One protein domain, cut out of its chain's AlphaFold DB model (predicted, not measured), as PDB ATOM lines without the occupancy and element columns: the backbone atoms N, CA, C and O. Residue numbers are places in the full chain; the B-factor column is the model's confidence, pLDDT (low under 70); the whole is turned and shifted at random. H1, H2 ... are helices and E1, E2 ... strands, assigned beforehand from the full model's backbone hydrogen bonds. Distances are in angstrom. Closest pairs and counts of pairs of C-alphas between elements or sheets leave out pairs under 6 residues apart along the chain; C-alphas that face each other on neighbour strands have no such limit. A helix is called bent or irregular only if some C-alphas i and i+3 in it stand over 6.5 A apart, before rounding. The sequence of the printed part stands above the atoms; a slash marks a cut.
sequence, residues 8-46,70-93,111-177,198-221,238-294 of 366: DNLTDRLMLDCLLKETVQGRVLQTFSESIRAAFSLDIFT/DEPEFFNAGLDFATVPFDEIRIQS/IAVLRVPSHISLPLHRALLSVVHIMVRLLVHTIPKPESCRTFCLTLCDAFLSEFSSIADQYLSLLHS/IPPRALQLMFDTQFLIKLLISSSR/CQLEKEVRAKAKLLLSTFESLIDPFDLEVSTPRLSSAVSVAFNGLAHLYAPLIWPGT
ATOM      1  N   ASP A   8     -21.697  -0.663  26.265       68.69
ATOM      2  CA  ASP A   8     -20.739  -0.536  27.367       68.69
ATOM      3  C   ASP A   8     -19.952   0.783  27.323       68.69
ATOM      4  O   ASP A   8     -19.707   1.392  28.360       68.69
ATOM      5  N   ASN A   9     -19.584   1.275  26.132       75.06
ATOM      6  CA  ASN A   9     -18.897   2.566  25.996       75.06
ATOM      7  C   ASN A   9     -19.830   3.740  26.311       75.06
ATOM      8  O   ASN A   9     -19.383   4.749  26.855       75.06
ATOM      9  N   LEU A  10     -21.121   3.608  25.990       77.31
ATOM     10  CA  LEU A  10     -22.117   4.622  26.321       77.31
ATOM     11  C   LEU A  10     -22.346   4.688  27.835       77.31
ATOM     12  O   LEU A  10     -22.372   5.781  28.396       77.31
ATOM     13  N   THR A  11     -22.465   3.536  28.501       77.75
ATOM     14  CA  THR A  11     -22.650   3.464  29.955       77.75
ATOM     15  C   THR A  11     -21.439   4.012  30.710       77.75
ATOM     16  O   THR A  11     -21.621   4.795  31.638       77.75
ATOM     17  N   ASP A  12     -20.213   3.687  30.285       76.44
ATOM     18  CA  ASP A  12     -18.995   4.250  30.884       76.44
ATOM     19  C   ASP A  12     -18.907   5.772  30.715       76.44
ATOM     20  O   ASP A  12     -18.514   6.470  31.651       76.44
ATOM     21  N   ARG A  13     -19.285   6.298  29.541       81.44
ATOM     22  CA  ARG A  13     -19.295   7.745  29.285       81.44
ATOM     23  C   ARG A  13     -20.330   8.454  30.154       81.44
ATOM     24  O   ARG A  13     -19.997   9.436  30.800       81.44
ATOM     25  N   LEU A  14     -21.553   7.926  30.225       82.00
ATOM     26  CA  LEU A  14     -22.609   8.487  31.072       82.00
ATOM     27  C   LEU A  14     -22.230   8.447  32.556       82.00
ATOM     28  O   LEU A  14     -22.475   9.410  33.273       82.00
ATOM     29  N   MET A  15     -21.598   7.365  33.014       82.44
ATOM     30  CA  MET A  15     -21.086   7.271  34.382       82.44
ATOM     31  C   MET A  15     -20.004   8.309  34.669       82.44
ATOM     32  O   MET A  15     -20.050   8.963  35.709       82.44
ATOM     33  N   LEU A  16     -19.049   8.477  33.749       83.81
ATOM     34  CA  LEU A  16     -18.014   9.500  33.859       83.81
ATOM     35  C   LEU A  16     -18.629  10.906  33.901       83.81
ATOM     36  O   LEU A  16     -18.274  11.694  34.773       83.81
ATOM     37  N   ASP A  17     -19.591  11.195  33.024       83.88
ATOM     38  CA  ASP A  17     -20.295  12.479  32.986       83.88
ATOM     39  C   ASP A  17     -21.070  12.735  34.286       83.88
ATOM     40  O   ASP A  17     -21.001  13.831  34.838       83.88
ATOM     41  N   CYS A  18     -21.763  11.728  34.829       83.94
ATOM     42  CA  CYS A  18     -22.441  11.829  36.122       83.94
ATOM     43  C   CYS A  18     -21.457  12.101  37.266       83.94
ATOM     44  O   CYS A  18     -21.707  12.977  38.092       83.94
ATOM     45  N   LEU A  19     -20.324  11.394  37.300       83.50
ATOM     46  CA  LEU A  19     -19.288  11.604  38.310       83.50
ATOM     47  C   LEU A  19     -18.706  13.014  38.231       83.50
ATOM     48  O   LEU A  19     -18.615  13.696  39.251       83.50
ATOM     49  N   LEU A  20     -18.346  13.477  37.032       85.88
ATOM     50  CA  LEU A  20     -17.819  14.825  36.819       85.88
ATOM     51  C   LEU A  20     -18.852  15.896  37.169       85.88
ATOM     52  O   LEU A  20     -18.502  16.906  37.777       85.88
ATOM     53  N   LYS A  21     -20.126  15.665  36.844       85.00
ATOM     54  CA  LYS A  21     -21.205  16.600  37.148       85.00
ATOM     55  C   LYS A  21     -21.450  16.748  38.649       85.00
ATOM     56  O   LYS A  21     -21.623  17.863  39.120       85.00
ATOM     57  N   GLU A  22     -21.445  15.651  39.401       79.69
ATOM     58  CA  GLU A  22     -21.692  15.683  40.851       79.69
ATOM     59  C   GLU A  22     -20.470  16.159  41.656       79.69
ATOM     60  O   GLU A  22     -20.621  16.703  42.751       79.69
ATOM     61  N   THR A  23     -19.257  15.988  41.120       82.38
ATOM     62  CA  THR A  23     -18.011  16.328  41.830       82.38
ATOM     63  C   THR A  23     -17.393  17.638  41.344       82.38
ATOM     64  O   THR A  23     -17.381  18.615  42.089       82.38
ATOM     65  N   VAL A  24     -16.913  17.674  40.097       81.50
ATOM     66  CA  VAL A  24     -16.172  18.798  39.501       81.50
ATOM     67  C   VAL A  24     -17.092  19.969  39.167       81.50
ATOM     68  O   VAL A  24     -16.748  21.111  39.437       81.50
ATOM     69  N   GLN A  25     -18.270  19.707  38.602       79.94
ATOM     70  CA  GLN A  25     -19.262  20.750  38.287       79.94
ATOM     71  C   GLN A  25     -20.338  20.881  39.374       79.94
ATOM     72  O   GLN A  25     -21.309  21.620  39.211       79.94
ATOM     73  N   GLY A  26     -20.192  20.115  40.453       78.81
ATOM     74  CA  GLY A  26     -21.199  19.962  41.487       78.81
ATOM     75  C   GLY A  26     -20.854  20.712  42.762       78.81
ATOM     76  O   GLY A  26     -19.909  21.499  42.843       78.81
ATOM     77  N   ARG A  27     -21.627  20.419  43.810       77.62
ATOM     78  CA  ARG A  27     -21.482  21.087  45.109       77.62
ATOM     79  C   ARG A  27     -20.151  20.784  45.787       77.62
ATOM     80  O   ARG A  27     -19.695  21.596  46.574       77.62
ATOM     81  N   VAL A  28     -19.517  19.645  45.492       81.00
ATOM     82  CA  VAL A  28     -18.265  19.259  46.160       81.00
ATOM     83  C   VAL A  28     -17.152  20.261  45.871       81.00
ATOM     84  O   VAL A  28     -16.545  20.765  46.815       81.00
ATOM     85  N   LEU A  29     -16.906  20.579  44.596       83.75
ATOM     86  CA  LEU A  29     -15.883  21.560  44.239       83.75
ATOM     87  C   LEU A  29     -16.272  22.966  44.707       83.75
ATOM     88  O   LEU A  29     -15.415  23.683  45.210       83.75
ATOM     89  N   GLN A  30     -17.552  23.338  44.620       83.12
ATOM     90  CA  GLN A  30     -18.021  24.641  45.098       83.12
ATOM     91  C   GLN A  30     -17.794  24.818  46.607       83.12
ATOM     92  O   GLN A  30     -17.159  25.781  47.026       83.12
ATOM     93  N   THR A  31     -18.242  23.869  47.431       80.88
ATOM     94  CA  THR A  31     -18.050  23.920  48.887       80.88
ATOM     95  C   THR A  31     -16.574  23.858  49.257       80.88
ATOM     96  O   THR A  31     -16.152  24.532  50.196       80.88
ATOM     97  N   PHE A  32     -15.768  23.082  48.525       83.38
ATOM     98  CA  PHE A  32     -14.317  23.094  48.684       83.38
ATOM     99  C   PHE A  32     -13.737  24.483  48.412       83.38
ATOM    100  O   PHE A  32     -12.984  24.989  49.236       83.38
ATOM    101  N   SER A  33     -14.122  25.090  47.292       82.69
ATOM    102  CA  SER A  33     -13.674  26.397  46.820       82.69
ATOM    103  C   SER A  33     -14.039  27.518  47.806       82.69
ATOM    104  O   SER A  33     -13.188  28.323  48.175       82.69
ATOM    105  N   GLU A  34     -15.264  27.519  48.332       78.00
ATOM    106  CA  GLU A  34     -15.704  28.432  49.398       78.00
ATOM    107  C   GLU A  34     -14.929  28.185  50.701       78.00
ATOM    108  O   GLU A  34     -14.363  29.107  51.282       78.00
ATOM    109  N   SER A  35     -14.825  26.924  51.137       75.12
ATOM    110  CA  SER A  35     -14.149  26.572  52.393       75.12
ATOM    111  C   SER A  35     -12.668  26.923  52.365       75.12
ATOM    112  O   SER A  35     -12.126  27.399  53.359       75.12
ATOM    113  N   ILE A  36     -11.993  26.678  51.240       73.50
ATOM    114  CA  ILE A  36     -10.579  26.992  51.115       73.50
ATOM    115  C   ILE A  36     -10.380  28.505  51.032       73.50
ATOM    116  O   ILE A  36      -9.575  29.031  51.789       73.50
ATOM    117  N   ARG A  37     -11.160  29.253  50.243       75.62
ATOM    118  CA  ARG A  37     -11.032  30.721  50.205       75.62
ATOM    119  C   ARG A  37     -11.300  31.367  51.562       75.62
ATOM    120  O   ARG A  37     -10.514  32.219  51.984       75.62
ATOM    121  N   ALA A  38     -12.322  30.907  52.280       68.19
ATOM    122  CA  ALA A  38     -12.612  31.349  53.641       68.19
ATOM    123  C   ALA A  38     -11.435  31.076  54.588       68.19
ATOM    124  O   ALA A  38     -11.007  31.957  55.334       68.19
ATOM    125  N   ALA A  39     -10.848  29.882  54.510       65.19
ATOM    126  CA  ALA A  39      -9.743  29.489  55.372       65.19
ATOM    127  C   ALA A  39      -8.440  30.267  55.055       65.19
ATOM    128  O   ALA A  39      -7.626  30.525  55.946       65.19
ATOM    129  N   PHE A  40      -8.262  30.709  53.805       64.06
ATOM    130  CA  PHE A  40      -7.207  31.643  53.390       64.06
ATOM    131  C   PHE A  40      -7.581  33.124  53.625       64.06
ATOM    132  O   PHE A  40      -6.792  34.019  53.328       64.06
ATOM    133  N   SER A  41      -8.728  33.402  54.254       60.78
ATOM    134  CA  SER A  41      -9.216  34.754  54.565       60.78
ATOM    135  C   SER A  41      -9.415  35.643  53.327       60.78
ATOM    136  O   SER A  41      -9.428  36.863  53.444       60.78
ATOM    137  N   LEU A  42      -9.592  35.045  52.144       53.19
ATOM    138  CA  LEU A  42      -9.803  35.769  50.884       53.19
ATOM    139  C   LEU A  42     -11.222  36.362  50.788       53.19
ATOM    140  O   LEU A  42     -11.418  37.380  50.131       53.19
ATOM    141  N   ASP A  43     -12.191  35.791  51.508       44.19
ATOM    142  CA  ASP A  43     -13.586  36.267  51.533       44.19
ATOM    143  C   ASP A  43     -13.799  37.548  52.354       44.19
ATOM    144  O   ASP A  43     -14.859  38.170  52.275       44.19
ATOM    145  N   ILE A  44     -12.810  37.961  53.153       43.97
ATOM    146  CA  ILE A  44     -12.867  39.234  53.887       43.97
ATOM    147  C   ILE A  44     -12.661  40.408  52.915       43.97
ATOM    148  O   ILE A  44     -13.214  41.478  53.125       43.97
ATOM    149  N   PHE A  45     -11.960  40.187  51.799       38.25
ATOM    150  CA  PHE A  45     -11.682  41.220  50.797       38.25
ATOM    151  C   PHE A  45     -12.793  41.393  49.748       38.25
ATOM    152  O   PHE A  45     -12.753  42.342  48.969       38.25
ATOM    153  N   THR A  46     -13.788  40.500  49.705       38.47
ATOM    154  CA  THR A  46     -14.895  40.552  48.730       38.47
ATOM    155  C   THR A  46     -16.229  40.993  49.333       38.47
ATOM    156  O   THR A  46     -17.112  41.433  48.597       38.47
ATOM    157  N   ASP A  70     -27.620  13.781  54.219       32.00
ATOM    158  CA  ASP A  70     -27.448  13.787  55.669       32.00
ATOM    159  C   ASP A  70     -26.321  14.768  56.051       32.00
ATOM    160  O   ASP A  70     -25.137  14.513  55.829       32.00
ATOM    161  N   GLU A  71     -26.754  15.891  56.634       35.91
ATOM    162  CA  GLU A  71     -26.072  16.717  57.638       35.91
ATOM    163  C   GLU A  71     -24.801  17.498  57.224       35.91
ATOM    164  O   GLU A  71     -23.676  17.010  57.366       35.91
ATOM    165  N   PRO A  72     -24.927  18.796  56.874       40.50
ATOM    166  CA  PRO A  72     -23.813  19.746  56.920       40.50
ATOM    167  C   PRO A  72     -23.581  20.346  58.327       40.50
ATOM    168  O   PRO A  72     -22.612  21.078  58.528       40.50
ATOM    169  N   GLU A  73     -24.428  20.059  59.321       33.41
ATOM    170  CA  GLU A  73     -24.416  20.789  60.600       33.41
ATOM    171  C   GLU A  73     -23.473  20.191  61.655       33.41
ATOM    172  O   GLU A  73     -22.912  20.932  62.463       33.41
ATOM    173  N   PHE A  74     -23.164  18.891  61.598       36.06
ATOM    174  CA  PHE A  74     -22.236  18.274  62.560       36.06
ATOM    175  C   PHE A  74     -20.752  18.619  62.336       36.06
ATOM    176  O   PHE A  74     -19.938  18.452  63.245       36.06
ATOM    177  N   PHE A  75     -20.379  19.120  61.152       38.03
ATOM    178  CA  PHE A  75     -18.974  19.357  60.781       38.03
ATOM    179  C   PHE A  75     -18.622  20.831  60.533       38.03
ATOM    180  O   PHE A  75     -17.441  21.160  60.401       38.03
ATOM    181  N   ASN A  76     -19.602  21.737  60.531       32.50
ATOM    182  CA  ASN A  76     -19.380  23.183  60.386       32.50
ATOM    183  C   ASN A  76     -19.000  23.896  61.699       32.50
ATOM    184  O   ASN A  76     -18.787  25.106  61.711       32.50
ATOM    185  N   ALA A  77     -18.838  23.157  62.799       27.45
ATOM    186  CA  ALA A  77     -18.337  23.706  64.051       27.45
ATOM    187  C   ALA A  77     -16.808  23.928  64.000       27.45
ATOM    188  O   ALA A  77     -16.028  23.074  64.407       27.45
ATOM    189  N   GLY A  78     -16.385  25.093  63.499       29.11
ATOM    190  CA  GLY A  78     -15.203  25.807  64.008       29.11
ATOM    191  C   GLY A  78     -13.835  25.125  63.903       29.11
ATOM    192  O   GLY A  78     -13.010  25.301  64.797       29.11
ATOM    193  N   LEU A  79     -13.562  24.375  62.835       35.09
ATOM    194  CA  LEU A  79     -12.209  23.901  62.528       35.09
ATOM    195  C   LEU A  79     -11.613  24.768  61.415       35.09
ATOM    196  O   LEU A  79     -11.443  24.326  60.278       35.09
ATOM    197  N   ASP A  80     -11.310  26.018  61.772       36.44
ATOM    198  CA  ASP A  80     -10.287  26.806  61.081       36.44
ATOM    199  C   ASP A  80      -8.989  25.981  61.007       36.44
ATOM    200  O   ASP A  80      -8.796  25.032  61.770       36.44
ATOM    201  N   PHE A  81      -8.047  26.359  60.141       37.81
ATOM    202  CA  PHE A  81      -6.692  25.779  60.029       37.81
ATOM    203  C   PHE A  81      -5.949  25.491  61.362       37.81
ATOM    204  O   PHE A  81      -4.930  24.803  61.362       37.81
ATOM    205  N   ALA A  82      -6.453  25.987  62.492       35.03
ATOM    206  CA  ALA A  82      -5.984  25.800  63.858       35.03
ATOM    207  C   ALA A  82      -5.854  24.342  64.351       35.03
ATOM    208  O   ALA A  82      -5.218  24.128  65.381       35.03
ATOM    209  N   THR A  83      -6.414  23.336  63.669       39.28
ATOM    210  CA  THR A  83      -6.341  21.928  64.121       39.28
ATOM    211  C   THR A  83      -5.571  20.982  63.206       39.28
ATOM    212  O   THR A  83      -5.598  19.773  63.441       39.28
ATOM    213  N   VAL A  84      -4.884  21.479  62.175       48.16
ATOM    214  CA  VAL A  84      -3.964  20.626  61.405       48.16
ATOM    215  C   VAL A  84      -2.678  20.457  62.226       48.16
ATOM    216  O   VAL A  84      -2.094  21.464  62.625       48.16
ATOM    217  N   PRO A  85      -2.223  19.228  62.534       54.00
ATOM    218  CA  PRO A  85      -0.975  19.038  63.264       54.00
ATOM    219  C   PRO A  85       0.199  19.557  62.426       54.00
ATOM    220  O   PRO A  85       0.482  19.048  61.338       54.00
ATOM    221  N   PHE A  86       0.873  20.587  62.926       56.31
ATOM    222  CA  PHE A  86       2.144  21.051  62.385       56.31
ATOM    223  C   PHE A  86       3.280  20.419  63.188       56.31
ATOM    224  O   PHE A  86       3.262  20.446  64.419       56.31
ATOM    225  N   ASP A  87       4.285  19.897  62.494       53.88
ATOM    226  CA  ASP A  87       5.562  19.551  63.099       53.88
ATOM    227  C   ASP A  87       6.350  20.845  63.333       53.88
ATOM    228  O   ASP A  87       6.676  21.575  62.394       53.88
ATOM    229  N   GLU A  88       6.647  21.150  64.596       57.28
ATOM    230  CA  GLU A  88       7.431  22.327  64.970       57.28
ATOM    231  C   GLU A  88       8.935  22.031  64.885       57.28
ATOM    232  O   GLU A  88       9.458  21.115  65.527       57.28
ATOM    233  N   ILE A  89       9.658  22.842  64.119       56.00
ATOM    234  CA  ILE A  89      11.117  22.852  64.051       56.00
ATOM    235  C   ILE A  89      11.597  24.032  64.881       56.00
ATOM    236  O   ILE A  89      11.359  25.180  64.523       56.00
ATOM    237  N   ARG A  90      12.273  23.749  65.993       57.47
ATOM    238  CA  ARG A  90      12.916  24.775  66.818       57.47
ATOM    239  C   ARG A  90      14.352  24.945  66.353       57.47
ATOM    240  O   ARG A  90      15.138  24.005  66.446       57.47
ATOM    241  N   ILE A  91      14.675  26.127  65.856       55.00
ATOM    242  CA  ILE A  91      16.029  26.530  65.498       55.00
ATOM    243  C   ILE A  91      16.519  27.413  66.643       55.00
ATOM    244  O   ILE A  91      16.008  28.511  66.865       55.00
ATOM    245  N   GLN A  92      17.451  26.876  67.426       45.44
ATOM    246  CA  GLN A  92      18.080  27.569  68.543       45.44
ATOM    247  C   GLN A  92      19.433  28.103  68.069       45.44
ATOM    248  O   GLN A  92      20.263  27.345  67.568       45.44
ATOM    249  N   SER A  93      19.640  29.413  68.181       46.06
ATOM    250  CA  SER A  93      20.921  30.041  67.856       46.06
ATOM    251  C   SER A  93      21.921  29.790  68.985       46.06
ATOM    252  O   SER A  93      21.945  30.526  69.970       46.06
ATOM    253  N   ILE A 111      14.337  31.726  69.781       53.41
ATOM    254  CA  ILE A 111      14.005  30.424  69.195       53.41
ATOM    255  C   ILE A 111      13.152  30.711  67.965       53.41
ATOM    256  O   ILE A 111      12.007  31.147  68.099       53.41
ATOM    257  N   ALA A 112      13.691  30.460  66.775       57.47
ATOM    258  CA  ALA A 112      12.880  30.471  65.564       57.47
ATOM    259  C   ALA A 112      12.096  29.151  65.493       57.47
ATOM    260  O   ALA A 112      12.669  28.072  65.652       57.47
ATOM    261  N   VAL A 113      10.774  29.231  65.316       58.84
ATOM    262  CA  VAL A 113       9.892  28.059  65.218       58.84
ATOM    263  C   VAL A 113       9.293  28.003  63.820       58.84
ATOM    264  O   VAL A 113       8.412  28.794  63.496       58.84
ATOM    265  N   LEU A 114       9.743  27.046  63.010       64.69
ATOM    266  CA  LEU A 114       9.178  26.766  61.691       64.69
ATOM    267  C   LEU A 114       8.143  25.642  61.805       64.69
ATOM    268  O   LEU A 114       8.429  24.578  62.351       64.69
ATOM    269  N   ARG A 115       6.928  25.870  61.304       66.12
ATOM    270  CA  ARG A 115       5.819  24.904  61.345       66.12
ATOM    271  C   ARG A 115       5.660  24.221  59.994       66.12
ATOM    272  O   ARG A 115       5.282  24.871  59.025       66.12
ATOM    273  N   VAL A 116       5.908  22.914  59.939       70.12
ATOM    274  CA  VAL A 116       5.734  22.109  58.721       70.12
ATOM    275  C   VAL A 116       4.432  21.313  58.818       70.12
ATOM    276  O   VAL A 116       4.226  20.617  59.809       70.12
ATOM    277  N   PRO A 117       3.531  21.391  57.829       73.31
ATOM    278  CA  PRO A 117       2.288  20.629  57.853       73.31
ATOM    279  C   PRO A 117       2.565  19.126  57.746       73.31
ATOM    280  O   PRO A 117       3.366  18.687  56.918       73.31
ATOM    281  N   SER A 118       1.880  18.334  58.577       71.19
ATOM    282  CA  SER A 118       2.008  16.867  58.575       71.19
ATOM    283  C   SER A 118       0.773  16.130  58.042       71.19
ATOM    284  O   SER A 118       0.821  14.927  57.776       71.19
ATOM    285  N   HIS A 119      -0.327  16.855  57.823       74.75
ATOM    286  CA  HIS A 119      -1.594  16.319  57.343       74.75
ATOM    287  C   HIS A 119      -2.178  17.177  56.219       74.75
ATOM    288  O   HIS A 119      -1.871  18.364  56.092       74.75
ATOM    289  N   ILE A 120      -3.052  16.560  55.421       79.50
ATOM    290  CA  ILE A 120      -3.837  17.266  54.406       79.50
ATOM    291  C   ILE A 120      -4.746  18.303  55.053       79.50
ATOM    292  O   ILE A 120      -5.238  18.097  56.168       79.50
ATOM    293  N   SER A 121      -5.006  19.395  54.338       79.75
ATOM    294  CA  SER A 121      -5.939  20.402  54.824       79.75
ATOM    295  C   SER A 121      -7.340  19.819  54.993       79.75
ATOM    296  O   SER A 121      -7.778  18.916  54.270       79.75
ATOM    297  N   LEU A 122      -8.072  20.349  55.970       78.31
ATOM    298  CA  LEU A 122      -9.429  19.901  56.253       78.31
ATOM    299  C   LEU A 122     -10.395  20.125  55.073       78.31
ATOM    300  O   LEU A 122     -11.161  19.199  54.785       78.31
ATOM    301  N   PRO A 123     -10.360  21.266  54.346       78.88
ATOM    302  CA  PRO A 123     -11.162  21.440  53.135       78.88
ATOM    303  C   PRO A 123     -10.883  20.350  52.096       78.88
ATOM    304  O   PRO A 123     -11.823  19.747  51.574       78.88
ATOM    305  N   LEU A 124      -9.606  20.031  51.851       84.00
ATOM    306  CA  LEU A 124      -9.225  18.988  50.903       84.00
ATOM    307  C   LEU A 124      -9.675  17.599  51.371       84.00
ATOM    308  O   LEU A 124     -10.240  16.832  50.591       84.00
ATOM    309  N   HIS A 125      -9.472  17.276  52.652       83.88
ATOM    310  CA  HIS A 125      -9.891  16.001  53.233       83.88
ATOM    311  C   HIS A 125     -11.396  15.768  53.065       83.88
ATOM    312  O   HIS A 125     -11.803  14.698  52.606       83.88
ATOM    313  N   ARG A 126     -12.208  16.787  53.382       80.00
ATOM    314  CA  ARG A 126     -13.669  16.763  53.230       80.00
ATOM    315  C   ARG A 126     -14.073  16.567  51.777       80.00
ATOM    316  O   ARG A 126     -14.880  15.689  51.492       80.00
ATOM    317  N   ALA A 127     -13.483  17.336  50.864       82.62
ATOM    318  CA  ALA A 127     -13.783  17.229  49.444       82.62
ATOM    319  C   ALA A 127     -13.496  15.815  48.916       82.62
ATOM    320  O   ALA A 127     -14.361  15.206  48.289       82.62
ATOM    321  N   LEU A 128     -12.328  15.250  49.238       86.56
ATOM    322  CA  LEU A 128     -11.957  13.899  48.814       86.56
ATOM    323  C   LEU A 128     -12.886  12.821  49.393       86.56
ATOM    324  O   LEU A 128     -13.255  11.896  48.672       86.56
ATOM    325  N   LEU A 129     -13.295  12.931  50.661       84.31
ATOM    326  CA  LEU A 129     -14.254  11.991  51.256       84.31
ATOM    327  C   LEU A 129     -15.639  12.092  50.607       84.31
ATOM    328  O   LEU A 129     -16.249  11.060  50.330       84.31
ATOM    329  N   SER A 130     -16.109  13.302  50.299       80.44
ATOM    330  CA  SER A 130     -17.361  13.506  49.563       80.44
ATOM    331  C   SER A 130     -17.297  12.900  48.161       80.44
ATOM    332  O   SER A 130     -18.240  12.231  47.740       80.44
ATOM    333  N   VAL A 131     -16.168  13.054  47.456       84.19
ATOM    334  CA  VAL A 131     -15.952  12.386  46.163       84.19
ATOM    335  C   VAL A 131     -16.007  10.868  46.319       84.19
ATOM    336  O   VAL A 131     -16.715  10.209  45.562       84.19
ATOM    337  N   VAL A 132     -15.301  10.302  47.304       83.38
ATOM    338  CA  VAL A 132     -15.331   8.855  47.567       83.38
ATOM    339  C   VAL A 132     -16.751   8.380  47.862       83.38
ATOM    340  O   VAL A 132     -17.165   7.356  47.328       83.38
ATOM    341  N   HIS A 133     -17.514   9.122  48.662       81.62
ATOM    342  CA  HIS A 133     -18.901   8.791  48.966       81.62
ATOM    343  C   HIS A 133     -19.775   8.760  47.701       81.62
ATOM    344  O   HIS A 133     -20.498   7.789  47.471       81.62
ATOM    345  N   ILE A 134     -19.661   9.780  46.843       80.69
ATOM    346  CA  ILE A 134     -20.376   9.851  45.560       80.69
ATOM    347  C   ILE A 134     -19.970   8.691  44.650       80.69
ATOM    348  O   ILE A 134     -20.837   8.031  44.078       80.69
ATOM    349  N   MET A 135     -18.671   8.399  44.553       78.69
ATOM    350  CA  MET A 135     -18.173   7.255  43.792       78.69
ATOM    351  C   MET A 135     -18.764   5.953  44.316       78.69
ATOM    352  O   MET A 135     -19.327   5.196  43.540       78.69
ATOM    353  N   VAL A 136     -18.702   5.692  45.620       77.44
ATOM    354  CA  VAL A 136     -19.261   4.464  46.197       77.44
ATOM    355  C   VAL A 136     -20.747   4.350  45.879       77.44
ATOM    356  O   VAL A 136     -21.179   3.281  45.470       77.44
ATOM    357  N   ARG A 137     -21.513   5.441  45.990       78.06
ATOM    358  CA  ARG A 137     -22.955   5.465  45.718       78.06
ATOM    359  C   ARG A 137     -23.307   5.270  44.238       78.06
ATOM    360  O   ARG A 137     -24.309   4.625  43.942       78.06
ATOM    361  N   LEU A 138     -22.526   5.822  43.314       74.31
ATOM    362  CA  LEU A 138     -22.785   5.706  41.873       74.31
ATOM    363  C   LEU A 138     -22.236   4.403  41.278       74.31
ATOM    364  O   LEU A 138     -22.799   3.887  40.318       74.31
ATOM    365  N   LEU A 139     -21.173   3.852  41.865       73.62
ATOM    366  CA  LEU A 139     -20.464   2.670  41.370       73.62
ATOM    367  C   LEU A 139     -20.916   1.356  42.035       73.62
ATOM    368  O   LEU A 139     -20.319   0.314  41.780       73.62
ATOM    369  N   VAL A 140     -21.976   1.365  42.864       67.00
ATOM    370  CA  VAL A 140     -22.483   0.164  43.577       67.00
ATOM    371  C   VAL A 140     -22.782  -0.999  42.622       67.00
ATOM    372  O   VAL A 140     -22.637  -2.165  42.988       67.00
ATOM    373  N   HIS A 141     -23.212  -0.696  41.396       65.44
ATOM    374  CA  HIS A 141     -23.723  -1.689  40.448       65.44
ATOM    375  C   HIS A 141     -22.877  -1.835  39.181       65.44
ATOM    376  O   HIS A 141     -23.161  -2.696  38.350       65.44
ATOM    377  N   THR A 142     -21.847  -1.007  39.020       66.75
ATOM    378  CA  THR A 142     -21.109  -0.862  37.765       66.75
ATOM    379  C   THR A 142     -19.662  -0.506  38.057       66.75
ATOM    380  O   THR A 142     -19.364   0.452  38.764       66.75
ATOM    381  N   ILE A 143     -18.746  -1.282  37.478       67.12
ATOM    382  CA  ILE A 143     -17.312  -1.034  37.603       67.12
ATOM    383  C   ILE A 143     -16.857  -0.325  36.330       67.12
ATOM    384  O   ILE A 143     -16.847  -0.953  35.271       67.12
ATOM    385  N   PRO A 144     -16.520   0.970  36.411       68.69
ATOM    386  CA  PRO A 144     -16.121   1.750  35.255       68.69
ATOM    387  C   PRO A 144     -14.814   1.222  34.680       68.69
ATOM    388  O   PRO A 144     -13.950   0.710  35.402       68.69
ATOM    389  N   LYS A 145     -14.641   1.393  33.366       74.31
ATOM    390  CA  LYS A 145     -13.357   1.110  32.719       74.31
ATOM    391  C   LYS A 145     -12.207   1.858  33.414       74.31
ATOM    392  O   LYS A 145     -12.370   3.017  33.813       74.31
ATOM    393  N   PRO A 146     -11.014   1.239  33.502       73.06
ATOM    394  CA  PRO A 146      -9.853   1.856  34.141       73.06
ATOM    395  C   PRO A 146      -9.450   3.174  33.465       73.06
ATOM    396  O   PRO A 146      -9.029   4.102  34.149       73.06
ATOM    397  N   GLU A 147      -9.644   3.293  32.149       75.88
ATOM    398  CA  GLU A 147      -9.383   4.531  31.406       75.88
ATOM    399  C   GLU A 147     -10.318   5.670  31.828       75.88
ATOM    400  O   GLU A 147      -9.834   6.765  32.097       75.88
ATOM    401  N   SER A 148     -11.625   5.415  31.971       77.25
ATOM    402  CA  SER A 148     -12.597   6.422  32.426       77.25
ATOM    403  C   SER A 148     -12.302   6.886  33.850       77.25
ATOM    404  O   SER A 148     -12.403   8.068  34.158       77.25
ATOM    405  N   CYS A 149     -11.878   5.965  34.717       79.00
ATOM    406  CA  CYS A 149     -11.453   6.304  36.072       79.00
ATOM    407  C   CYS A 149     -10.193   7.157  36.090       79.00
ATOM    408  O   CYS A 149     -10.092   8.101  36.866       79.00
ATOM    409  N   ARG A 150      -9.227   6.834  35.224       82.62
ATOM    410  CA  ARG A 150      -8.009   7.626  35.078       82.62
ATOM    411  C   ARG A 150      -8.347   9.033  34.600       82.62
ATOM    412  O   ARG A 150      -7.863   9.989  35.195       82.62
ATOM    413  N   THR A 151      -9.201   9.162  33.585       85.25
ATOM    414  CA  THR A 151      -9.685  10.463  33.107       85.25
ATOM    415  C   THR A 151     -10.374  11.228  34.235       85.25
ATOM    416  O   THR A 151     -10.014  12.372  34.482       85.25
ATOM    417  N   PHE A 152     -11.273  10.583  34.986       87.81
ATOM    418  CA  PHE A 152     -11.925  11.179  36.151       87.81
ATOM    419  C   PHE A 152     -10.920  11.713  37.182       87.81
ATOM    420  O   PHE A 152     -10.991  12.883  37.548       87.81
ATOM    421  N   CYS A 153      -9.959  10.893  37.618       88.06
ATOM    422  CA  CYS A 153      -8.958  11.292  38.610       88.06
ATOM    423  C   CYS A 153      -8.062  12.433  38.110       88.06
ATOM    424  O   CYS A 153      -7.727  13.329  38.884       88.06
ATOM    425  N   LEU A 154      -7.696  12.432  36.823       88.69
ATOM    426  CA  LEU A 154      -6.920  13.512  36.214       88.69
ATOM    427  C   LEU A 154      -7.721  14.818  36.144       88.69
ATOM    428  O   LEU A 154      -7.202  15.857  36.538       88.69
ATOM    429  N   THR A 155      -8.981  14.771  35.705       89.81
ATOM    430  CA  THR A 155      -9.865  15.947  35.649       89.81
ATOM    431  C   THR A 155     -10.178  16.486  37.044       89.81
ATOM    432  O   THR A 155     -10.171  17.695  37.255       89.81
ATOM    433  N   LEU A 156     -10.397  15.603  38.018       90.62
ATOM    434  CA  LEU A 156     -10.593  15.980  39.415       90.62
ATOM    435  C   LEU A 156      -9.343  16.661  39.989       90.62
ATOM    436  O   LEU A 156      -9.445  17.700  40.637       90.62
ATOM    437  N   CYS A 157      -8.160  16.097  39.725       90.94
ATOM    438  CA  CYS A 157      -6.896  16.698  40.136       90.94
ATOM    439  C   CYS A 157      -6.706  18.076  39.492       90.94
ATOM    440  O   CYS A 157      -6.337  19.019  40.185       90.94
ATOM    441  N   ASP A 158      -6.979  18.212  38.192       92.31
ATOM    442  CA  ASP A 158      -6.875  19.495  37.495       92.31
ATOM    443  C   ASP A 158      -7.778  20.568  38.115       92.31
ATOM    444  O   ASP A 158      -7.326  21.695  38.330       92.31
ATOM    445  N   ALA A 159      -9.017  20.202  38.459       90.69
ATOM    446  CA  ALA A 159      -9.985  21.095  39.085       90.69
ATOM    447  C   ALA A 159      -9.508  21.601  40.456       90.69
ATOM    448  O   ALA A 159      -9.517  22.805  40.699       90.69
ATOM    449  N   PHE A 160      -9.007  20.715  41.323       91.62
ATOM    450  CA  PHE A 160      -8.426  21.131  42.605       91.62
ATOM    451  C   PHE A 160      -7.204  22.040  42.420       91.62
ATOM    452  O   PHE A 160      -7.069  23.048  43.111       91.62
ATOM    453  N   LEU A 161      -6.335  21.731  41.452       91.56
ATOM    454  CA  LEU A 161      -5.184  22.579  41.144       91.56
ATOM    455  C   LEU A 161      -5.597  23.939  40.563       91.56
ATOM    456  O   LEU A 161      -4.905  24.916  40.817       91.56
ATOM    457  N   SER A 162      -6.698  24.029  39.805       91.56
ATOM    458  CA  SER A 162      -7.235  25.312  39.311       91.56
ATOM    459  C   SER A 162      -7.608  26.242  40.464       91.56
ATOM    460  O   SER A 162      -7.307  27.434  40.429       91.56
ATOM    461  N   GLU A 163      -8.229  25.691  41.504       87.88
ATOM    462  CA  GLU A 163      -8.577  26.445  42.706       87.88
ATOM    463  C   GLU A 163      -7.322  26.917  43.445       87.88
ATOM    464  O   GLU A 163      -7.217  28.091  43.795       87.88
ATOM    465  N   PHE A 164      -6.317  26.049  43.595       88.12
ATOM    466  CA  PHE A 164      -5.031  26.445  44.175       88.12
ATOM    467  C   PHE A 164      -4.317  27.524  43.354       88.12
ATOM    468  O   PHE A 164      -3.745  28.438  43.945       88.12
ATOM    469  N   SER A 165      -4.369  27.466  42.018       87.50
ATOM    470  CA  SER A 165      -3.809  28.529  41.172       87.50
ATOM    471  C   SER A 165      -4.560  29.840  41.325       87.50
ATOM    472  O   SER A 165      -3.926  30.875  41.470       87.50
ATOM    473  N   SER A 166      -5.893  29.800  41.399       86.94
ATOM    474  CA  SER A 166      -6.696  31.004  41.620       86.94
ATOM    475  C   SER A 166      -6.343  31.680  42.946       86.94
ATOM    476  O   SER A 166      -6.219  32.901  43.002       86.94
ATOM    477  N   ILE A 167      -6.121  30.888  43.998       81.69
ATOM    478  CA  ILE A 167      -5.664  31.379  45.301       81.69
ATOM    479  C   ILE A 167      -4.265  31.995  45.184       81.69
ATOM    480  O   ILE A 167      -4.050  33.105  45.661       81.69
ATOM    481  N   ALA A 168      -3.325  31.306  44.530       81.50
ATOM    482  CA  ALA A 168      -1.964  31.802  44.335       81.50
ATOM    483  C   ALA A 168      -1.935  33.138  43.570       81.50
ATOM    484  O   ALA A 168      -1.252  34.069  43.991       81.50
ATOM    485  N   ASP A 169      -2.720  33.255  42.497       82.69
ATOM    486  CA  ASP A 169      -2.823  34.469  41.683       82.69
ATOM    487  C   ASP A 169      -3.410  35.641  42.482       82.69
ATOM    488  O   ASP A 169      -2.900  36.761  42.411       82.69
ATOM    489  N   GLN A 170      -4.447  35.393  43.292       76.88
ATOM    490  CA  GLN A 170      -5.026  36.410  44.179       76.88
ATOM    491  C   GLN A 170      -4.009  36.893  45.219       76.88
ATOM    492  O   GLN A 170      -3.884  38.098  45.439       76.88
ATOM    493  N   TYR A 171      -3.231  35.983  45.808       73.19
ATOM    494  CA  TYR A 171      -2.164  36.344  46.743       73.19
ATOM    495  C   TYR A 171      -1.064  37.175  46.092       73.19
ATOM    496  O   TYR A 171      -0.651  38.191  46.649       73.19
ATOM    497  N   LEU A 172      -0.605  36.777  44.904       74.88
ATOM    498  CA  LEU A 172       0.372  37.560  44.158       74.88
ATOM    499  C   LEU A 172      -0.180  38.947  43.834       74.88
ATOM    500  O   LEU A 172       0.538  39.928  44.007       74.88
ATOM    501  N   SER A 173      -1.445  39.059  43.425       76.19
ATOM    502  CA  SER A 173      -2.070  40.359  43.169       76.19
ATOM    503  C   SER A 173      -2.049  41.262  44.405       76.19
ATOM    504  O   SER A 173      -1.709  42.435  44.278       76.19
ATOM    505  N   LEU A 174      -2.362  40.727  45.589       70.19
ATOM    506  CA  LEU A 174      -2.354  41.490  46.843       70.19
ATOM    507  C   LEU A 174      -0.950  42.013  47.191       70.19
ATOM    508  O   LEU A 174      -0.801  43.193  47.501       70.19
ATOM    509  N   LEU A 175       0.085  41.177  47.050       67.75
ATOM    510  CA  LEU A 175       1.478  41.575  47.302       67.75
ATOM    511  C   LEU A 175       1.948  42.694  46.356       67.75
ATOM    512  O   LEU A 175       2.645  43.623  46.766       67.75
ATOM    513  N   HIS A 176       1.549  42.640  45.081       63.59
ATOM    514  CA  HIS A 176       1.897  43.686  44.115       63.59
ATOM    515  C   HIS A 176       1.137  44.996  44.374       63.59
ATOM    516  O   HIS A 176       1.688  46.070  44.127       63.59
ATOM    517  N   SER A 177      -0.094  44.933  44.894       58.22
ATOM    518  CA  SER A 177      -0.886  46.118  45.250       58.22
ATOM    519  C   SER A 177      -0.311  46.892  46.443       58.22
ATOM    520  O   SER A 177      -0.336  48.118  46.418       58.22
ATOM    521  N   ILE A 198       1.504  34.004  55.908       57.62
ATOM    522  CA  ILE A 198       1.678  33.537  54.524       57.62
ATOM    523  C   ILE A 198       2.531  32.251  54.441       57.62
ATOM    524  O   ILE A 198       2.076  31.295  53.804       57.62
ATOM    525  N   PRO A 199       3.691  32.133  55.131       63.06
ATOM    526  CA  PRO A 199       4.552  30.949  55.020       63.06
ATOM    527  C   PRO A 199       3.890  29.610  55.405       63.06
ATOM    528  O   PRO A 199       3.982  28.660  54.625       63.06
ATOM    529  N   PRO A 200       3.165  29.479  56.543       68.12
ATOM    530  CA  PRO A 200       2.556  28.197  56.916       68.12
ATOM    531  C   PRO A 200       1.412  27.797  55.974       68.12
ATOM    532  O   PRO A 200       1.173  26.610  55.749       68.12
ATOM    533  N   ARG A 201       0.717  28.782  55.397       73.38
ATOM    534  CA  ARG A 201      -0.366  28.579  54.431       73.38
ATOM    535  C   ARG A 201       0.168  28.136  53.066       73.38
ATOM    536  O   ARG A 201      -0.372  27.192  52.490       73.38
ATOM    537  N   ALA A 202       1.254  28.744  52.588       75.00
ATOM    538  CA  ALA A 202       1.948  28.313  51.374       75.00
ATOM    539  C   ALA A 202       2.494  26.882  51.519       75.00
ATOM    540  O   ALA A 202       2.251  26.040  50.653       75.00
ATOM    541  N   LEU A 203       3.120  26.559  52.658       77.25
ATOM    542  CA  LEU A 203       3.577  25.199  52.960       77.25
ATOM    543  C   LEU A 203       2.423  24.183  52.989       77.25
ATOM    544  O   LEU A 203       2.585  23.062  52.504       77.25
ATOM    545  N   GLN A 204       1.247  24.559  53.507       82.56
ATOM    546  CA  GLN A 204       0.058  23.700  53.476       82.56
ATOM    547  C   GLN A 204      -0.440  23.445  52.045       82.56
ATOM    548  O   GLN A 204      -0.772  22.307  51.718       82.56
ATOM    549  N   LEU A 205      -0.448  24.456  51.168       84.56
ATOM    550  CA  LEU A 205      -0.806  24.264  49.753       84.56
ATOM    551  C   LEU A 205       0.215  23.402  49.012       84.56
ATOM    552  O   LEU A 205      -0.166  22.579  48.176       84.56
ATOM    553  N   MET A 206       1.503  23.537  49.335       85.88
ATOM    554  CA  MET A 206       2.540  22.652  48.804       85.88
ATOM    555  C   MET A 206       2.315  21.206  49.249       85.88
ATOM    556  O   MET A 206       2.383  20.301  48.414       85.88
ATOM    557  N   PHE A 207       1.997  20.983  50.529       88.38
ATOM    558  CA  PHE A 207       1.650  19.662  51.054       88.38
ATOM    559  C   PHE A 207       0.467  19.055  50.292       88.38
ATOM    560  O   PHE A 207       0.563  17.947  49.764       88.38
ATOM    561  N   ASP A 208      -0.634  19.799  50.205       88.44
ATOM    562  CA  ASP A 208      -1.879  19.370  49.574       88.44
ATOM    563  C   ASP A 208      -1.684  19.064  48.082       88.44
ATOM    564  O   ASP A 208      -2.161  18.042  47.583       88.44
ATOM    565  N   THR A 209      -0.915  19.900  47.379       90.12
ATOM    566  CA  THR A 209      -0.553  19.697  45.970       90.12
ATOM    567  C   THR A 209       0.258  18.414  45.796       90.12
ATOM    568  O   THR A 209      -0.087  17.569  44.968       90.12
ATOM    569  N   GLN A 210       1.309  18.210  46.595       90.44
ATOM    570  CA  GLN A 210       2.123  16.991  46.530       90.44
ATOM    571  C   GLN A 210       1.306  15.740  46.876       90.44
ATOM    572  O   GLN A 210       1.453  14.702  46.222       90.44
ATOM    573  N   PHE A 211       0.416  15.838  47.866       89.81
ATOM    574  CA  PHE A 211      -0.479  14.756  48.252       89.81
ATOM    575  C   PHE A 211      -1.450  14.392  47.124       89.81
ATOM    576  O   PHE A 211      -1.556  13.214  46.791       89.81
ATOM    577  N   LEU A 212      -2.104  15.370  46.486       91.38
ATOM    578  CA  LEU A 212      -3.020  15.141  45.363       91.38
ATOM    579  C   LEU A 212      -2.333  14.461  44.176       91.38
ATOM    580  O   LEU A 212      -2.853  13.485  43.638       91.38
ATOM    581  N   ILE A 213      -1.134  14.918  43.808       90.38
ATOM    582  CA  ILE A 213      -0.350  14.303  42.728       90.38
ATOM    583  C   ILE A 213       0.040  12.866  43.084       90.38
ATOM    584  O   ILE A 213      -0.007  11.963  42.238       90.38
ATOM    585  N   LYS A 214       0.402  12.614  44.343       87.75
ATOM    586  CA  LYS A 214       0.718  11.263  44.811       87.75
ATOM    587  C   LYS A 214      -0.515  10.356  44.816       87.75
ATOM    588  O   LYS A 214      -0.415   9.202  44.407       87.75
ATOM    589  N   LEU A 215      -1.665  10.891  45.220       87.38
ATOM    590  CA  LEU A 215      -2.929  10.172  45.326       87.38
ATOM    591  C   LEU A 215      -3.531   9.823  43.961       87.38
ATOM    592  O   LEU A 215      -3.854   8.664  43.716       87.38
ATOM    593  N   LEU A 216      -3.677  10.817  43.083       86.19
ATOM    594  CA  LEU A 216      -4.489  10.719  41.866       86.19
ATOM    595  C   LEU A 216      -3.672  10.416  40.604       86.19
ATOM    596  O   LEU A 216      -4.213   9.851  39.658       86.19
ATOM    597  N   ILE A 217      -2.377  10.761  40.577       82.12
ATOM    598  CA  ILE A 217      -1.517  10.580  39.391       82.12
ATOM    599  C   ILE A 217      -0.513   9.444  39.585       82.12
ATOM    600  O   ILE A 217      -0.286   8.637  38.686       82.12
ATOM    601  N   SER A 218       0.105   9.363  40.766       68.69
ATOM    602  CA  SER A 218       1.226   8.440  41.002       68.69
ATOM    603  C   SER A 218       0.795   6.997  41.282       68.69
ATOM    604  O   SER A 218       1.641   6.106  41.290       68.69
ATOM    605  N   SER A 219      -0.504   6.726  41.441       55.66
ATOM    606  CA  SER A 219      -1.036   5.372  41.658       55.66
ATOM    607  C   SER A 219      -1.075   4.489  40.393       55.66
ATOM    608  O   SER A 219      -1.852   3.537  40.288       55.66
ATOM    609  N   SER A 220      -0.219   4.761  39.409       46.16
ATOM    610  CA  SER A 220      -0.056   3.870  38.263       46.16
ATOM    611  C   SER A 220       0.625   2.578  38.723       46.16
ATOM    612  O   SER A 220       1.786   2.574  39.130       46.16
ATOM    613  N   ARG A 221      -0.116   1.469  38.666       45.28
ATOM    614  CA  ARG A 221       0.313   0.136  39.102       45.28
ATOM    615  C   ARG A 221       1.675  -0.250  38.490       45.28
ATOM    616  O   ARG A 221       1.811  -0.221  37.264       45.28
ATOM    617  N   CYS A 238      -2.516  10.419  28.599       79.81
ATOM    618  CA  CYS A 238      -1.096  10.773  28.701       79.81
ATOM    619  C   CYS A 238      -0.847  12.276  28.523       79.81
ATOM    620  O   CYS A 238       0.059  12.822  29.151       79.81
ATOM    621  N   GLN A 239      -1.599  12.935  27.641       85.06
ATOM    622  CA  GLN A 239      -1.480  14.372  27.417       85.06
ATOM    623  C   GLN A 239      -2.024  15.155  28.615       85.06
ATOM    624  O   GLN A 239      -1.306  15.988  29.165       85.06
ATOM    625  N   LEU A 240      -3.220  14.803  29.090       86.00
ATOM    626  CA  LEU A 240      -3.827  15.407  30.273       86.00
ATOM    627  C   LEU A 240      -2.946  15.213  31.515       86.00
ATOM    628  O   LEU A 240      -2.711  16.153  32.261       86.00
ATOM    629  N   GLU A 241      -2.369  14.027  31.718       87.50
ATOM    630  CA  GLU A 241      -1.442  13.803  32.831       87.50
ATOM    631  C   GLU A 241      -0.216  14.724  32.768       87.50
ATOM    632  O   GLU A 241       0.216  15.254  33.796       87.50
ATOM    633  N   LYS A 242       0.362  14.925  31.576       87.75
ATOM    634  CA  LYS A 242       1.490  15.850  31.403       87.75
ATOM    635  C   LYS A 242       1.088  17.279  31.736       87.75
ATOM    636  O   LYS A 242       1.864  17.965  32.394       87.75
ATOM    637  N   GLU A 243      -0.097  17.702  31.309       89.69
ATOM    638  CA  GLU A 243      -0.645  19.033  31.582       89.69
ATOM    639  C   GLU A 243      -0.871  19.242  33.081       89.69
ATOM    640  O   GLU A 243      -0.329  20.187  33.652       89.69
ATOM    641  N   VAL A 244      -1.543  18.303  33.752       90.12
ATOM    642  CA  VAL A 244      -1.780  18.361  35.203       90.12
ATOM    643  C   VAL A 244      -0.458  18.351  35.976       90.12
ATOM    644  O   VAL A 244      -0.272  19.128  36.912       90.12
ATOM    645  N   ARG A 245       0.516  17.530  35.562       90.88
ATOM    646  CA  ARG A 245       1.846  17.503  36.190       90.88
ATOM    647  C   ARG A 245       2.623  18.798  35.949       90.88
ATOM    648  O   ARG A 245       3.351  19.233  36.839       90.88
ATOM    649  N   ALA A 246       2.509  19.404  34.767       90.31
ATOM    650  CA  ALA A 246       3.134  20.688  34.464       90.31
ATOM    651  C   ALA A 246       2.520  21.812  35.310       90.31
ATOM    652  O   ALA A 246       3.259  22.580  35.920       90.31
ATOM    653  N   LYS A 247       1.189  21.841  35.426       91.25
ATOM    654  CA  LYS A 247       0.453  22.784  36.275       91.25
ATOM    655  C   LYS A 247       0.834  22.649  37.747       91.25
ATOM    656  O   LYS A 247       1.126  23.644  38.396       91.25
ATOM    657  N   ALA A 248       0.916  21.422  38.257       90.88
ATOM    658  CA  ALA A 248       1.347  21.172  39.629       90.88
ATOM    659  C   ALA A 248       2.780  21.649  39.890       90.88
ATOM    660  O   ALA A 248       3.050  22.241  40.927       90.88
ATOM    661  N   LYS A 249       3.701  21.428  38.942       91.56
ATOM    662  CA  LYS A 249       5.077  21.939  39.044       91.56
ATOM    663  C   LYS A 249       5.123  23.463  39.056       91.56
ATOM    664  O   LYS A 249       5.862  24.021  39.858       91.56
ATOM    665  N   LEU A 250       4.342  24.110  38.191       92.12
ATOM    666  CA  LEU A 250       4.233  25.564  38.165       92.12
ATOM    667  C   LEU A 250       3.725  26.082  39.515       92.12
ATOM    668  O   LEU A 250       4.378  26.921  40.119       92.12
ATOM    669  N   LEU A 251       2.640  25.503  40.033       88.94
ATOM    670  CA  LEU A 251       2.076  25.871  41.333       88.94
ATOM    671  C   LEU A 251       3.068  25.713  42.482       88.94
ATOM    672  O   LEU A 251       3.207  26.619  43.294       88.94
ATOM    673  N   LEU A 252       3.785  24.588  42.532       90.50
ATOM    674  CA  LEU A 252       4.824  24.379  43.537       90.50
ATOM    675  C   LEU A 252       5.912  25.451  43.436       90.50
ATOM    676  O   LEU A 252       6.235  26.045  44.455       90.50
ATOM    677  N   SER A 253       6.392  25.778  42.231       88.50
ATOM    678  CA  SER A 253       7.384  26.850  42.058       88.50
ATOM    679  C   SER A 253       6.855  28.229  42.467       88.50
ATOM    680  O   SER A 253       7.589  29.039  43.028       88.50
ATOM    681  N   THR A 254       5.563  28.489  42.246       86.88
ATOM    682  CA  THR A 254       4.911  29.717  42.704       86.88
ATOM    683  C   THR A 254       4.875  29.769  44.229       86.88
ATOM    684  O   THR A 254       5.269  30.777  44.805       86.88
ATOM    685  N   PHE A 255       4.481  28.685  44.903       85.62
ATOM    686  CA  PHE A 255       4.480  28.637  46.368       85.62
ATOM    687  C   PHE A 255       5.890  28.693  46.967       85.62
ATOM    688  O   PHE A 255       6.080  29.355  47.982       85.62
ATOM    689  N   GLU A 256       6.882  28.077  46.322       87.19
ATOM    690  CA  GLU A 256       8.296  28.174  46.708       87.19
ATOM    691  C   GLU A 256       8.785  29.627  46.683       87.19
ATOM    692  O   GLU A 256       9.506  30.036  47.585       87.19
ATOM    693  N   SER A 257       8.348  30.433  45.707       83.25
ATOM    694  CA  SER A 257       8.708  31.858  45.635       83.25
ATOM    695  C   SER A 257       8.086  32.731  46.734       83.25
ATOM    696  O   SER A 257       8.551  33.846  46.958       83.25
ATOM    697  N   LEU A 258       7.051  32.232  47.420       76.25
ATOM    698  CA  LEU A 258       6.369  32.924  48.520       76.25
ATOM    699  C   LEU A 258       6.968  32.595  49.898       76.25
ATOM    700  O   LEU A 258       6.538  33.168  50.899       76.25
ATOM    701  N   ILE A 259       7.914  31.655  49.969       79.75
ATOM    702  CA  ILE A 259       8.536  31.181  51.210       79.75
ATOM    703  C   ILE A 259       9.997  31.636  51.230       79.75
ATOM    704  O   ILE A 259      10.665  31.663  50.197       79.75
ATOM    705  N   ASP A 260      10.509  31.987  52.411       80.00
ATOM    706  CA  ASP A 260      11.928  32.303  52.582       80.00
ATOM    707  C   ASP A 260      12.801  31.104  52.143       80.00
ATOM    708  O   ASP A 260      12.507  29.964  52.523       80.00
ATOM    709  N   PRO A 261      13.876  31.314  51.359       79.38
ATOM    710  CA  PRO A 261      14.745  30.232  50.895       79.38
ATOM    711  C   PRO A 261      15.308  29.358  52.029       79.38
ATOM    712  O   PRO A 261      15.476  28.154  51.834       79.38
ATOM    713  N   PHE A 262      15.567  29.925  53.210       77.75
ATOM    714  CA  PHE A 262      16.039  29.176  54.373       77.75
ATOM    715  C   PHE A 262      14.938  28.283  54.961       77.75
ATOM    716  O   PHE A 262      15.158  27.093  55.197       77.75
ATOM    717  N   ASP A 263      13.725  28.817  55.129       77.25
ATOM    718  CA  ASP A 263      12.575  28.037  55.597       77.25
ATOM    719  C   ASP A 263      12.214  26.925  54.605       77.25
ATOM    720  O   ASP A 263      11.844  25.814  55.005       77.25
ATOM    721  N   LEU A 264      12.363  27.185  53.305       81.88
ATOM    722  CA  LEU A 264      12.148  26.198  52.255       81.88
ATOM    723  C   LEU A 264      13.168  25.054  52.333       81.88
ATOM    724  O   LEU A 264      12.778  23.885  52.283       81.88
ATOM    725  N   GLU A 265      14.458  25.356  52.502       83.75
ATOM    726  CA  GLU A 265      15.514  24.341  52.623       83.75
ATOM    727  C   GLU A 265      15.279  23.423  53.833       83.75
ATOM    728  O   GLU A 265      15.388  22.195  53.734       83.75
ATOM    729  N   VAL A 266      14.873  24.003  54.964       80.94
ATOM    730  CA  VAL A 266      14.616  23.264  56.205       80.94
ATOM    731  C   VAL A 266      13.311  22.452  56.134       80.94
ATOM    732  O   VAL A 266      13.240  21.336  56.664       80.94
ATOM    733  N   SER A 267      12.270  22.973  55.476       80.06
ATOM    734  CA  SER A 267      10.943  22.337  55.418       80.06
ATOM    735  C   SER A 267      10.803  21.273  54.327       80.06
ATOM    736  O   SER A 267      10.173  20.245  54.581       80.06
ATOM    737  N   THR A 268      11.414  21.443  53.151       82.81
ATOM    738  CA  THR A 268      11.260  20.552  51.981       82.81
ATOM    739  C   THR A 268      11.459  19.053  52.277       82.81
ATOM    740  O   THR A 268      10.582  18.249  51.926       82.81
ATOM    741  N   PRO A 269      12.554  18.607  52.933       82.38
ATOM    742  CA  PRO A 269      12.742  17.183  53.212       82.38
ATOM    743  C   PRO A 269      11.670  16.643  54.168       82.38
ATOM    744  O   PRO A 269      11.182  15.525  53.983       82.38
ATOM    745  N   ARG A 270      11.241  17.443  55.151       81.19
ATOM    746  CA  ARG A 270      10.184  17.053  56.093       81.19
ATOM    747  C   ARG A 270       8.819  17.011  55.427       81.19
ATOM    748  O   ARG A 270       8.088  16.054  55.652       81.19
ATOM    749  N   LEU A 271       8.524  17.974  54.559       83.12
ATOM    750  CA  LEU A 271       7.299  18.038  53.773       83.12
ATOM    751  C   LEU A 271       7.128  16.768  52.929       83.12
ATOM    752  O   LEU A 271       6.109  16.090  53.020       83.12
ATOM    753  N   SER A 272       8.163  16.374  52.182       85.62
ATOM    754  CA  SER A 272       8.115  15.170  51.335       85.62
ATOM    755  C   SER A 272       7.942  13.865  52.134       85.62
ATOM    756  O   SER A 272       7.213  12.948  51.720       85.62
ATOM    757  N   SER A 273       8.580  13.783  53.306       82.69
ATOM    758  CA  SER A 273       8.425  12.669  54.243       82.69
ATOM    759  C   SER A 273       7.004  12.628  54.804       82.69
ATOM    760  O   SER A 273       6.341  11.592  54.731       82.69
ATOM    761  N   ALA A 274       6.492  13.768  55.268       79.75
ATOM    762  CA  ALA A 274       5.156  13.900  55.825       79.75
ATOM    763  C   ALA A 274       4.067  13.563  54.798       79.75
ATOM    764  O   ALA A 274       3.167  12.784  55.104       79.75
ATOM    765  N   VAL A 275       4.194  14.018  53.546       85.88
ATOM    766  CA  VAL A 275       3.295  13.623  52.445       85.88
ATOM    767  C   VAL A 275       3.309  12.109  52.249       85.88
ATOM    768  O   VAL A 275       2.274  11.489  52.007       85.88
ATOM    769  N   SER A 276       4.476  11.473  52.365       84.75
ATOM    770  CA  SER A 276       4.594  10.019  52.244       84.75
ATOM    771  C   SER A 276       3.953   9.272  53.407       84.75
ATOM    772  O   SER A 276       3.261   8.281  53.172       84.75
ATOM    773  N   VAL A 277       4.133   9.756  54.634       81.31
ATOM    774  CA  VAL A 277       3.490   9.209  55.833       81.31
ATOM    775  C   VAL A 277       1.974   9.371  55.750       81.31
ATOM    776  O   VAL A 277       1.252   8.387  55.908       81.31
ATOM    777  N   ALA A 278       1.485  10.567  55.421       79.44
ATOM    778  CA  ALA A 278       0.064  10.850  55.268       79.44
ATOM    779  C   ALA A 278      -0.565  10.020  54.147       79.44
ATOM    780  O   ALA A 278      -1.641   9.458  54.335       79.44
ATOM    781  N   PHE A 279       0.115   9.870  53.006       84.56
ATOM    782  CA  PHE A 279      -0.343   8.993  51.930       84.56
ATOM    783  C   PHE A 279      -0.481   7.547  52.414       84.56
ATOM    784  O   PHE A 279      -1.541   6.953  52.258       84.56
ATOM    785  N   ASN A 280       0.546   6.991  53.061       81.69
ATOM    786  CA  ASN A 280       0.487   5.619  53.573       81.69
ATOM    787  C   ASN A 280      -0.605   5.445  54.643       81.69
ATOM    788  O   ASN A 280      -1.248   4.398  54.701       81.69
ATOM    789  N   GLY A 281      -0.829   6.471  55.466       75.25
ATOM    790  CA  GLY A 281      -1.862   6.483  56.496       75.25
ATOM    791  C   GLY A 281      -3.280   6.600  55.940       75.25
ATOM    792  O   GLY A 281      -4.171   5.941  56.457       75.25
ATOM    793  N   LEU A 282      -3.504   7.388  54.883       81.94
ATOM    794  CA  LEU A 282      -4.846   7.744  54.392       81.94
ATOM    795  C   LEU A 282      -5.248   7.050  53.085       81.94
ATOM    796  O   LEU A 282      -6.425   7.071  52.735       81.94
ATOM    797  N   ALA A 283      -4.323   6.401  52.369       77.06
ATOM    798  CA  ALA A 283      -4.610   5.780  51.071       77.06
ATOM    799  C   ALA A 283      -5.785   4.789  51.117       77.06
ATOM    800  O   ALA A 283      -6.533   4.672  50.152       77.06
ATOM    801  N   HIS A 284      -5.989   4.102  52.244       77.69
ATOM    802  CA  HIS A 284      -7.098   3.163  52.409       77.69
ATOM    803  C   HIS A 284      -8.478   3.846  52.420       77.69
ATOM    804  O   HIS A 284      -9.436   3.267  51.916       77.69
ATOM    805  N   LEU A 285      -8.583   5.079  52.931       78.75
ATOM    806  CA  LEU A 285      -9.830   5.859  52.923       78.75
ATOM    807  C   LEU A 285     -10.208   6.303  51.508       78.75
ATOM    808  O   LEU A 285     -11.383   6.421  51.176       78.75
ATOM    809  N   TYR A 286      -9.199   6.507  50.666       83.12
ATOM    810  CA  TYR A 286      -9.350   6.931  49.279       83.12
ATOM    811  C   TYR A 286      -9.226   5.775  48.288       83.12
ATOM    812  O   TYR A 286      -9.124   6.007  47.085       83.12
ATOM    813  N   ALA A 287      -9.264   4.525  48.757       76.44
ATOM    814  CA  ALA A 287      -9.107   3.350  47.907       76.44
ATOM    815  C   ALA A 287     -10.035   3.343  46.671       76.44
ATOM    816  O   ALA A 287      -9.546   2.970  45.606       76.44
ATOM    817  N   PRO A 288     -11.298   3.819  46.728       76.88
ATOM    818  CA  PRO A 288     -12.149   3.905  45.536       76.88
ATOM    819  C   PRO A 288     -11.617   4.828  44.425       76.88
ATOM    820  O   PRO A 288     -11.885   4.572  43.255       76.88
ATOM    821  N   LEU A 289     -10.833   5.857  44.769       75.81
ATOM    822  CA  LEU A 289     -10.167   6.758  43.814       75.81
ATOM    823  C   LEU A 289      -8.882   6.150  43.236       75.81
ATOM    824  O   LEU A 289      -8.542   6.368  42.077       75.81
ATOM    825  N   ILE A 290      -8.155   5.404  44.067       70.25
ATOM    826  CA  ILE A 290      -6.824   4.859  43.764       70.25
ATOM    827  C   ILE A 290      -6.934   3.526  42.999       70.25
ATOM    828  O   ILE A 290      -6.102   3.205  42.151       70.25
ATOM    829  N   TRP A 291      -7.971   2.742  43.299       62.19
ATOM    830  CA  TRP A 291      -8.150   1.367  42.841       62.19
ATOM    831  C   TRP A 291      -9.584   1.054  42.378       62.19
ATOM    832  O   TRP A 291     -10.206   0.112  42.885       62.19
ATOM    833  N   PRO A 292     -10.134   1.776  41.393       53.88
ATOM    834  CA  PRO A 292     -11.421   1.401  40.834       53.88
ATOM    835  C   PRO A 292     -11.296   0.046  40.115       53.88
ATOM    836  O   PRO A 292     -10.639  -0.076  39.082       53.88
ATOM    837  N   GLY A 293     -11.888  -1.003  40.699       50.66
ATOM    838  CA  GLY A 293     -12.069  -2.308  40.048       50.66
ATOM    839  C   GLY A 293     -11.107  -3.451  40.412       50.66
ATOM    840  O   GLY A 293     -11.217  -4.523  39.815       50.66
ATOM    841  N   THR A 294     -10.209  -3.324  41.397       45.91
ATOM    842  CA  THR A 294      -9.340  -4.463  41.803       45.91
ATOM    843  C   THR A 294     -10.115  -5.646  42.376       45.91
ATOM    844  O   THR A 294      -9.722  -6.787  42.149       45.91
TER     845      THR A 294
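What this domain is: This is residues 8 to 46, 70 to 93, 111 to 177, 198 to 221 and 238 to 294 of the 366 residues of an uncharacterized protein of Fasciola hepatica (UniProt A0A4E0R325). A two-stranded ribbon, E1 and E2, lies at one end of an elongated bundle of six helices, H1 to H6, whose middle is made by H4 and H5; H1 lies toward the other end. H7 packs on H5 and E2, and the short H8 packs on H3 and H5. The printed part has 211 residues, with eight named helices and two named strands in the order H1 H2 E1 E2 H3 H4 H5 H6 H7 H8; the sheet, E1 - E2, is antiparallel, and the class is mostly helix. The whole is compact, with a radius of gyration of the C-alphas of 17.9 A, yet elongated in outline, spanning 65 by 38 by 33 A.

Where its parts are: Strand E1 is residues 86 to 92, 18.3 A from first to last C-alpha, and E2 is residues 111 to 117, 19.0 A long, with C-alpha 117 at (2.288, 20.629, 57.853). H5, residues 198 to 217, is 27.7 A long. H4, residues 146 to 177, is the longest helix at 46.5 A and ends with C-alpha 177 at (-0.886, 46.118, 45.250). H6, residues 238 to 257, is 28.8 A long, and H3, residues 122 to 138, is 24.2 A. H1, residues 8 to 23, is 22.4 A long and begins with C-alpha 8 at (-20.739, -0.536, 27.367); H2 is residues 27 to 39. H7, residues 261 to 282, is 30.0 A long; it has a kink of 39 degrees near residue 268 and is irregular, with C-alphas 266 and 269 7.0 A apart. H8 is residues 287 to 290.

How they stand to each other: E1 and E2 are antiparallel neighbours at 156 degrees; N 89 and O 114 are 2.8 A apart and N 114 and O 89 2.9 A, within hydrogen-bond range. The closest C-alphas of E2 and H5 are those of Pro 117 and Gln 204, 5.8 A apart; those of E2 and H7 are Val 116 and Ser 267, 6.2 A apart. E1 and H7 are near each other, with 8 pairs of C-alphas within 10 A. H4 and H5 are the hub, touching four helices each. H5 touches H7 at a steep tilt of 41 degrees, the same way, closest at the C-alphas of Phe 211 and Val 275, 5.8 A. H5 touches H4 at a shallow tilt of 15 degrees, opposite ways, with the C-alphas of Leu 216 and Cys 153 5.6 A apart. H6 touches H4, closest at Val 244 and Asp 158, their C-alphas 5.7 A apart, and H5, closest at Phe 255 and Ala 202, their C-alphas 5.6 A apart. H2 touches H3 at a shallow tilt of 7 degrees, opposite ways, with the C-alphas of Phe 32 and Pro 123 5.7 A apart. H4 touches H1 with residues 148 to 156 alone, the C-alphas of Ser 148 and Leu 16 being 6.4 A apart. H8 touches H3, closest at the C-alphas of Pro 288 and Val 132, 6.2 A, and only just touches H5, with 3 pairs of C-alphas within 8 A. H1 and H6 are among the pairs that are apart. Each O i to N i+4 pair is within hydrogen-bond range in H1 to H6; in H7 16 of 18 are, and H8 is too short for such a pair.

The domain as a whole: The two C-alphas farthest apart are those of Asp 8 and Ser 93, at 65.6 A. Four cuts leave out residues 47 to 69, 94 to 110, 178 to 197 and 222 to 237, with C-alpha gaps of 30.4, 7.1, 15.8 and 14.9 A. Of the links that are printed whole, none is long. Residues 70 to 85 have no named element. The mean pLDDT of the printed part is 74.0; 58 residues are under 70, among them 38 to 46, 70 to 93 and 111 to 115.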